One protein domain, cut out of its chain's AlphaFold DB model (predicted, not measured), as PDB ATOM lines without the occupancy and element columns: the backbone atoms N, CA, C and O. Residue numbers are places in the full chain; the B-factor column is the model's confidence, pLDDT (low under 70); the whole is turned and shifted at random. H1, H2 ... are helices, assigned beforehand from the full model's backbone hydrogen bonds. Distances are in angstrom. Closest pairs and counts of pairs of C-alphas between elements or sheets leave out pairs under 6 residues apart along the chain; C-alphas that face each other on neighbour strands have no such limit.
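This is residues 288 to 354 of the 354 residues of an uncharacterized protein of Mytilus coruscus (UniProt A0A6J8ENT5). One long helix, H2, makes the length of a rod; the shorter H1 packs slantwise on one side of it, and the small H3 folds back from its last end after a tight turn. The printed part has 67 residues with three named helices, H1, H2, H3 in chain order, and no named strand: all helix. It is loose, with a radius of gyration of the C-alphas of 15.3 A, and spans 47 by 22 by 15 A.

H2, residues 313 to 341, is 42.0 A long from C-alpha 313 at (149.913, 170.640, 122.558). H1, residues 288 to 300, is 18.4 A long from C-alpha 288 at (139.650, 147.166, 135.642). H3, residues 346 to 353, measures 10.5 A.

H2 touches H1 with residues 320 to 332 alone; the closest C-alphas, Phe 295 and Ser 324, are 5.1 A apart. The two form a helical hairpin, opposite ways at a tilt of 37 degrees, only just steep. H2 only just touches H3, through residues 338 to 339 alone, with 3 pairs of C-alphas within 8 A; the closest, Met 338 and Ile 349, are 6.4 A apart. They run opposite ways at a steep tilt of 49 degrees. H1 and H3 are apart. In H1, H2 and H3 every O i to N i+4 pair is within hydrogen-bond range.

The C-alphas farthest apart, Ser 311 and Asn 343, are 47.3 A apart. The printed part has no cut. The link from H1 to H2, residues 301 to 312, is long. Mean pLDDT of the printed part is 84.4; residue 354, the chain's last, is under 70.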
ATOM      1  N   ILE A 288     138.432 146.645 136.297       72.50
ATOM      2  CA  ILE A 288     139.650 147.166 135.642       72.50
ATOM      3  C   ILE A 288     139.341 147.740 134.251       72.50
ATOM      4  O   ILE A 288     139.887 148.780 133.871       72.50
ATOM      5  N   HIS A 289     138.472 147.076 133.485       72.69
ATOM      6  CA  HIS A 289     138.096 147.514 132.142       72.69
ATOM      7  C   HIS A 289     137.140 148.705 132.196       72.69
ATOM      8  O   HIS A 289     137.283 149.617 131.384       72.69
ATOM      9  N   LEU A 290     136.256 148.759 133.195       75.88
ATOM     10  CA  LEU A 290     135.419 149.927 133.463       75.88
ATOM     11  C   LEU A 290     136.282 151.165 133.756       75.88
ATOM     12  O   LEU A 290     136.126 152.190 133.095       75.88
ATOM     13  N   GLY A 291     137.289 151.038 134.626       78.25
ATOM     14  CA  GLY A 291     138.238 152.122 134.889       78.25
ATOM     15  C   GLY A 291     139.087 152.505 133.667       78.25
ATOM     16  O   GLY A 291     139.414 153.674 133.475       78.25
ATOM     17  N   ARG A 292     139.449 151.547 132.799       80.25
ATOM     18  CA  ARG A 292     140.112 151.858 131.515       80.25
ATOM     19  C   ARG A 292     139.183 152.597 130.554       80.25
ATOM     20  O   ARG A 292     139.655 153.495 129.862       80.25
ATOM     21  N   SER A 293     137.903 152.235 130.510       81.75
ATOM     22  CA  SER A 293     136.896 152.923 129.698       81.75
ATOM     23  C   SER A 293     136.710 154.362 130.173       81.75
ATOM     24  O   SER A 293     136.829 155.284 129.370       81.75
ATOM     25  N   GLN A 294     136.563 154.565 131.486       83.81
ATOM     26  CA  GLN A 294     136.494 155.893 132.095       83.81
ATOM     27  C   GLN A 294     137.732 156.730 131.756       83.81
ATOM     28  O   GLN A 294     137.604 157.854 131.284       83.81
ATOM     29  N   PHE A 295     138.935 156.161 131.901       87.06
ATOM     30  CA  PHE A 295     140.169 156.836 131.496       87.06
ATOM     31  C   PHE A 295     140.147 157.241 130.016       87.06
ATOM     32  O   PHE A 295     140.513 158.368 129.693       87.06
ATOM     33  N   ARG A 296     139.728 156.343 129.112       86.06
ATOM     34  CA  ARG A 296     139.656 156.637 127.673       86.06
ATOM     35  C   ARG A 296     138.673 157.768 127.389       86.06
ATOM     36  O   ARG A 296     139.057 158.691 126.685       86.06
ATOM     37  N   GLN A 297     137.470 157.716 127.966       87.31
ATOM     38  CA  GLN A 297     136.440 158.741 127.787       87.31
ATOM     39  C   GLN A 297     136.897 160.103 128.310       87.31
ATOM     40  O   GLN A 297     136.825 161.083 127.571       87.31
ATOM     41  N   SER A 298     137.447 160.164 129.526       87.00
ATOM     42  CA  SER A 298     138.005 161.402 130.082       87.00
ATOM     43  C   SER A 298     139.159 161.931 129.227       87.00
ATOM     44  O   SER A 298     139.231 163.122 128.942       87.00
ATOM     45  N   ASN A 299     140.036 161.054 128.735       88.81
ATOM     46  CA  ASN A 299     141.186 161.463 127.931       88.81
ATOM     47  C   ASN A 299     140.820 161.853 126.487       88.81
ATOM     48  O   ASN A 299     141.630 162.469 125.803       88.81
ATOM     49  N   SER A 300     139.628 161.491 126.010       87.69
ATOM     50  CA  SER A 300     139.081 161.935 124.722       87.69
ATOM     51  C   SER A 300     138.070 163.075 124.850       87.69
ATOM     52  O   SER A 300     137.578 163.553 123.832       87.69
ATOM     53  N   ALA A 301     137.719 163.484 126.071       88.31
ATOM     54  CA  ALA A 301     136.737 164.532 126.296       88.31
ATOM     55  C   ALA A 301     137.240 165.893 125.790       88.31
ATOM     56  O   ALA A 301     138.438 166.194 125.820       88.31
ATOM     57  N   ASN A 302     136.297 166.723 125.347       87.25
ATOM     58  CA  ASN A 302     136.574 168.099 124.964       87.25
ATOM     59  C   ASN A 302     136.620 168.962 126.222       87.25
ATOM     60  O   ASN A 302     135.614 169.139 126.905       87.25
ATOM     61  N   PHE A 303     137.796 169.502 126.513       86.50
ATOM     62  CA  PHE A 303     138.008 170.441 127.606       86.50
ATOM     63  C   PHE A 303     138.198 171.855 127.063       86.50
ATOM     64  O   PHE A 303     138.543 172.046 125.894       86.50
ATOM     65  N   SER A 304     137.990 172.862 127.912       86.50
ATOM     66  CA  SER A 304     138.226 174.249 127.516       86.50
ATOM     67  C   SER A 304     139.710 174.480 127.187       86.50
ATOM     68  O   SER A 304     140.607 173.861 127.765       86.50
ATOM     69  N   LEU A 305     139.984 175.399 126.254       77.00
ATOM     70  CA  LEU A 305     141.332 175.702 125.734       77.00
ATOM     71  C   LEU A 305     142.374 176.034 126.822       77.00
ATOM     72  O   LEU A 305     143.575 175.801 126.621       77.00
ATOM     73  N   ASN A 306     141.898 176.547 127.959       83.44
ATOM     74  CA  ASN A 306     142.699 177.026 129.085       83.44
ATOM     75  C   ASN A 306     142.685 176.079 130.294       83.44
ATOM     76  O   ASN A 306     143.320 176.381 131.297       83.44
ATOM     77  N   MET A 307     141.987 174.940 130.217       87.69
ATOM     78  CA  MET A 307     141.866 174.016 131.348       87.69
ATOM     79  C   MET A 307     143.200 173.385 131.758       87.69
ATOM     80  O   MET A 307     143.436 173.164 132.943       87.69
ATOM     81  N   PHE A 308     144.075 173.092 130.792       88.25
ATOM     82  CA  PHE A 308     145.384 172.497 131.057       88.25
ATOM     83  C   PHE A 308     146.506 173.496 130.761       88.25
ATOM     84  O   PHE A 308     146.623 173.953 129.614       88.25
ATOM     85  N   PRO A 309     147.363 173.816 131.750       82.44
ATOM     86  CA  PRO A 309     148.502 174.693 131.533       82.44
ATOM     87  C   PRO A 309     149.538 173.999 130.641       82.44
ATOM     88  O   PRO A 309     149.850 172.820 130.805       82.44
ATOM     89  N   GLY A 310     150.091 174.730 129.674       82.44
ATOM     90  CA  GLY A 310     151.138 174.203 128.805       82.44
ATOM     91  C   GLY A 310     151.347 175.042 127.553       82.44
ATOM     92  O   GLY A 310     150.393 175.376 126.855       82.44
ATOM     93  N   SER A 311     152.613 175.336 127.248       82.50
ATOM     94  CA  SER A 311     153.006 176.078 126.044       82.50
ATOM     95  C   SER A 311     152.872 175.262 124.755       82.50
ATOM     96  O   SER A 311     152.829 175.831 123.671       82.50
ATOM     97  N   THR A 312     152.787 173.931 124.851       85.44
ATOM     98  CA  THR A 312     152.695 173.029 123.697       85.44
ATOM     99  C   THR A 312     151.499 172.088 123.805       85.44
ATOM    100  O   THR A 312     151.047 171.742 124.901       85.44
ATOM    101  N   ARG A 313     151.010 171.617 122.649       84.12
ATOM    102  CA  ARG A 313     149.913 170.640 122.558       84.12
ATOM    103  C   ARG A 313     150.208 169.358 123.342       84.12
ATOM    104  O   ARG A 313     149.319 168.838 124.004       84.12
ATOM    105  N   GLU A 314     151.448 168.877 123.303       85.69
ATOM    106  CA  GLU A 314     151.860 167.665 124.025       85.69
ATOM    107  C   GLU A 314     151.845 167.857 125.550       85.69
ATOM    108  O   GLU A 314     151.362 166.982 126.266       85.69
ATOM    109  N   LYS A 315     152.254 169.028 126.067       85.50
ATOM    110  CA  LYS A 315     152.135 169.336 127.506       85.50
ATOM    111  C   LYS A 315     150.674 169.385 127.960       85.50
ATOM    112  O   LYS A 315     150.340 168.809 128.994       85.50
ATOM    113  N   LYS A 316     149.789 169.992 127.157       85.31
ATOM    114  CA  LYS A 316     148.343 170.011 127.438       85.31
ATOM    115  C   LYS A 316     147.737 168.598 127.435       85.31
ATOM    116  O   LYS A 316     147.017 168.249 128.367       85.31
ATOM    117  N   LYS A 317     148.096 167.751 126.457       86.50
ATOM    118  CA  LYS A 317     147.691 166.329 126.419       86.50
ATOM    119  C   LYS A 317     148.191 165.546 127.634       86.50
ATOM    120  O   LYS A 317     147.465 164.707 128.159       86.50
ATOM    121  N   GLN A 318     149.415 165.806 128.091       88.12
ATOM    122  CA  GLN A 318     149.946 165.160 129.289       88.12
ATOM    123  C   GLN A 318     149.147 165.564 130.539       88.12
ATOM    124  O   GLN A 318     148.805 164.693 131.335       88.12
ATOM    125  N   GLY A 319     148.784 166.845 130.681       87.75
ATOM    126  CA  GLY A 319     147.894 167.312 131.753       87.75
ATOM    127  C   GLY A 319     146.523 166.625 131.725       87.75
ATOM    128  O   GLY A 319     146.062 166.116 132.747       87.75
ATOM    129  N   GLN A 320     145.922 166.505 130.540       90.62
ATOM    130  CA  GLN A 320     144.666 165.775 130.337       90.62
ATOM    131  C   GLN A 320     144.776 164.290 130.712       90.62
ATOM    132  O   GLN A 320     143.884 163.737 131.363       90.62
ATOM    133  N   LYS A 321     145.890 163.646 130.353       90.94
ATOM    134  CA  LYS A 321     146.169 162.249 130.701       90.94
ATOM    135  C   LYS A 321     146.285 162.055 132.212       90.94
ATOM    136  O   LYS A 321     145.723 161.092 132.731       90.94
ATOM    137  N   VAL A 322     146.980 162.958 132.909       90.69
ATOM    138  CA  VAL A 322     147.116 162.932 134.376       90.69
ATOM    139  C   VAL A 322     145.751 163.100 135.043       90.69
ATOM    140  O   VAL A 322     145.388 162.268 135.870       90.69
ATOM    141  N   LEU A 323     144.949 164.087 134.625       90.44
ATOM    142  CA  LEU A 323     143.588 164.262 135.147       90.44
ATOM    143  C   LEU A 323     142.730 163.009 134.922       90.44
ATOM    144  O   LEU A 323     142.021 162.562 135.817       90.44
ATOM    145  N   SER A 324     142.816 162.405 133.738       89.81
ATOM    146  CA  SER A 324     142.057 161.193 133.415       89.81
ATOM    147  C   SER A 324     142.467 159.997 134.285       89.81
ATOM    148  O   SER A 324     141.628 159.159 134.618       89.81
ATOM    149  N   GLN A 325     143.749 159.896 134.657       89.06
ATOM    150  CA  GLN A 325     144.233 158.889 135.608       89.06
ATOM    151  C   GLN A 325     143.739 159.167 137.030       89.06
ATOM    152  O   GLN A 325     143.301 158.230 137.699       89.06
ATOM    153  N   ASP A 326     143.771 160.429 137.461       90.44
ATOM    154  CA  ASP A 326     143.306 160.854 138.783       90.44
ATOM    155  C   ASP A 326     141.799 160.609 138.950       90.44
ATOM    156  O   ASP A 326     141.384 159.952 139.900       90.44
ATOM    157  N   LEU A 327     140.978 161.005 137.969       88.69
ATOM    158  CA  LEU A 327     139.532 160.743 137.963       88.69
ATOM    159  C   LEU A 327     139.221 159.248 138.101       88.69
ATOM    160  O   LEU A 327     138.409 158.855 138.936       88.69
ATOM    161  N   LYS A 328     139.912 158.400 137.331       87.88
ATOM    162  CA  LYS A 328     139.772 156.942 137.432       87.88
ATOM    163  C   LYS A 328     140.108 156.431 138.840       87.88
ATOM    164  O   LYS A 328     139.391 155.581 139.377       87.88
ATOM    165  N   ALA A 329     141.221 156.894 139.409       86.38
ATOM    166  CA  ALA A 329     141.676 156.468 140.729       86.38
ATOM    167  C   ALA A 329     140.697 156.914 141.824       86.38
ATOM    168  O   ALA A 329     140.263 156.084 142.622       86.38
ATOM    169  N   ARG A 330     140.276 158.184 141.806       87.56
ATOM    170  CA  ARG A 330     139.331 158.752 142.773       87.56
ATOM    171  C   ARG A 330     137.965 158.086 142.721       87.56
ATOM    172  O   ARG A 330     137.460 157.707 143.768       87.56
ATOM    173  N   CYS A 331     137.395 157.864 141.536       84.62
ATOM    174  CA  CYS A 331     136.108 157.170 141.430       84.62
ATOM    175  C   CYS A 331     136.173 155.747 142.005       84.62
ATOM    176  O   CYS A 331     135.246 155.318 142.686       84.62
ATOM    177  N   SER A 332     137.283 155.037 141.783       83.88
ATOM    178  CA  SER A 332     137.491 153.709 142.372       83.88
ATOM    179  C   SER A 332     137.630 153.771 143.900       83.88
ATOM    180  O   SER A 332     137.072 152.926 144.594       83.88
ATOM    181  N   LEU A 333     138.361 154.759 144.430       86.12
ATOM    182  CA  LEU A 333     138.537 154.956 145.872       86.12
ATOM    183  C   LEU A 333     137.210 155.271 146.565       86.12
ATOM    184  O   LEU A 333     136.836 154.549 147.483       86.12
ATOM    185  N   VAL A 334     136.473 156.268 146.063       87.12
ATOM    186  CA  VAL A 334     135.164 156.669 146.599       87.12
ATOM    187  C   VAL A 334     134.199 155.487 146.598       87.12
ATOM    188  O   VAL A 334     133.552 155.216 147.603       87.12
ATOM    189  N   PHE A 335     134.140 154.725 145.500       84.12
ATOM    190  CA  PHE A 335     133.277 153.549 145.437       84.12
ATOM    191  C   PHE A 335     133.678 152.472 146.454       84.12
ATOM    192  O   PHE A 335     132.812 151.903 147.112       84.12
ATOM    193  N   ASN A 336     134.975 152.196 146.613       84.81
ATOM    194  CA  ASN A 336     135.458 151.209 147.582       84.81
ATOM    195  C   ASN A 336     135.193 151.632 149.033       84.81
ATOM    196  O   ASN A 336     134.932 150.776 149.879       84.81
ATOM    197  N   GLU A 337     135.276 152.925 149.330       87.50
ATOM    198  CA  GLU A 337     134.979 153.479 150.650       87.50
ATOM    199  C   GLU A 337     133.481 153.383 150.949       87.50
ATOM    200  O   GLU A 337     133.100 152.744 151.930       87.50
ATOM    201  N   MET A 338     132.631 153.821 150.014       85.75
ATOM    202  CA  MET A 338     131.177 153.639 150.098       85.75
ATOM    203  C   MET A 338     130.780 152.162 150.222       85.75
ATOM    204  O   MET A 338     129.847 151.829 150.954       85.75
ATOM    205  N   TRP A 339     131.484 151.259 149.530       84.69
ATOM    206  CA  TRP A 339     131.264 149.818 149.629       84.69
ATOM    207  C   TRP A 339     131.540 149.288 151.036       84.69
ATOM    208  O   TRP A 339     130.751 148.495 151.553       84.69
ATOM    209  N   LYS A 340     132.635 149.735 151.664       85.94
ATOM    210  CA  LYS A 340     132.988 149.361 153.039       85.94
ATOM    211  C   LYS A 340     131.987 149.920 154.045       85.94
ATOM    212  O   LYS A 340     131.456 149.154 154.840       85.94
ATOM    213  N   GLU A 341     131.689 151.215 153.977       88.75
ATOM    214  CA  GLU A 341     130.757 151.886 154.897       88.75
ATOM    215  C   GLU A 341     129.355 151.270 154.861       88.75
ATOM    216  O   GLU A 341     128.685 151.148 155.885       88.75
ATOM    217  N   ASN A 342     128.916 150.833 153.678       85.94
ATOM    218  CA  ASN A 342     127.589 150.261 153.483       85.94
ATOM    219  C   ASN A 342     127.563 148.727 153.531       85.94
ATOM    220  O   ASN A 342     126.535 148.142 153.180       85.94
ATOM    221  N   ASN A 343     128.653 148.062 153.941       82.12
ATOM    222  CA  ASN A 343     128.775 146.596 153.977       82.12
ATOM    223  C   ASN A 343     128.339 145.918 152.659       82.12
ATOM    224  O   ASN A 343     127.641 144.905 152.657       82.12
ATOM    225  N   GLY A 344     128.700 146.514 151.521       77.44
ATOM    226  CA  GLY A 344     128.344 146.022 150.189       77.44
ATOM    227  C   GLY A 344     126.878 146.211 149.782       77.44
ATOM    228  O   GLY A 344     126.443 145.638 148.782       77.44
ATOM    229  N   ASN A 345     126.096 147.011 150.513       80.12
ATOM    230  CA  ASN A 345     124.714 147.310 150.141       80.12
ATOM    231  C   ASN A 345     124.649 148.299 148.962       80.12
ATOM    232  O   ASN A 345     124.660 149.519 149.135       80.12
ATOM    233  N   VAL A 346     124.536 147.750 147.751       79.38
ATOM    234  CA  VAL A 346     124.506 148.511 146.489       79.38
ATOM    235  C   VAL A 346     123.329 149.485 146.404       79.38
ATOM    236  O   VAL A 346     123.477 150.563 145.837       79.38
ATOM    237  N   GLU A 347     122.171 149.151 146.979       81.75
ATOM    238  CA  GLU A 347     120.994 150.029 146.953       81.75
ATOM    239  C   GLU A 347     121.228 151.320 147.740       81.75
ATOM    240  O   GLU A 347     120.875 152.405 147.272       81.75
ATOM    241  N   LYS A 348     121.864 151.219 148.915       82.94
ATOM    242  CA  LYS A 348     122.247 152.393 149.712       82.94
ATOM    243  C   LYS A 348     123.267 153.248 148.975       82.94
ATOM    244  O   LYS A 348     123.072 154.452 148.862       82.94
ATOM    245  N   ILE A 349     124.294 152.618 148.405       84.62
ATOM    246  CA  ILE A 349     125.328 153.315 147.628       84.62
ATOM    247  C   ILE A 349     124.696 154.049 146.441       84.62
ATOM    248  O   ILE A 349     125.004 155.212 146.199       84.62
ATOM    249  N   LYS A 350     123.762 153.410 145.729       83.44
ATOM    250  CA  LYS A 350     123.060 154.032 144.602       83.44
ATOM    251  C   LYS A 350     122.273 155.268 145.041       83.44
ATOM    252  O   LYS A 350     122.403 156.293 144.388       83.44
ATOM    253  N   LYS A 351     121.538 155.189 146.156       85.62
ATOM    254  CA  LYS A 351     120.804 156.330 146.739       85.62
ATOM    255  C   LYS A 351     121.706 157.473 147.213       85.62
ATOM    256  O   LYS A 351     121.221 158.581 147.345       85.62
ATOM    257  N   MET A 352     122.977 157.209 147.513       79.19
ATOM    258  CA  MET A 352     123.945 158.254 147.873       79.19
ATOM    259  C   MET A 352     124.580 158.922 146.645       79.19
ATOM    260  O   MET A 352     125.136 160.009 146.765       79.19
ATOM    261  N   LEU A 353     124.543 158.260 145.483       76.69
ATOM    262  CA  LEU A 353     125.139 158.736 144.229       76.69
ATOM    263  C   LEU A 353     124.135 159.436 143.296       76.69
ATOM    264  O   LEU A 353     124.564 160.114 142.363       76.69
ATOM    265  N   THR A 354     122.835 159.236 143.515       59.75
ATOM    266  CA  THR A 354     121.717 159.925 142.843       59.75
ATOM    267  C   THR A 354     121.085 160.920 143.785       59.75
ATOM    268  O   THR A 354     120.807 162.050 143.334       59.75
TER     269      THR A 354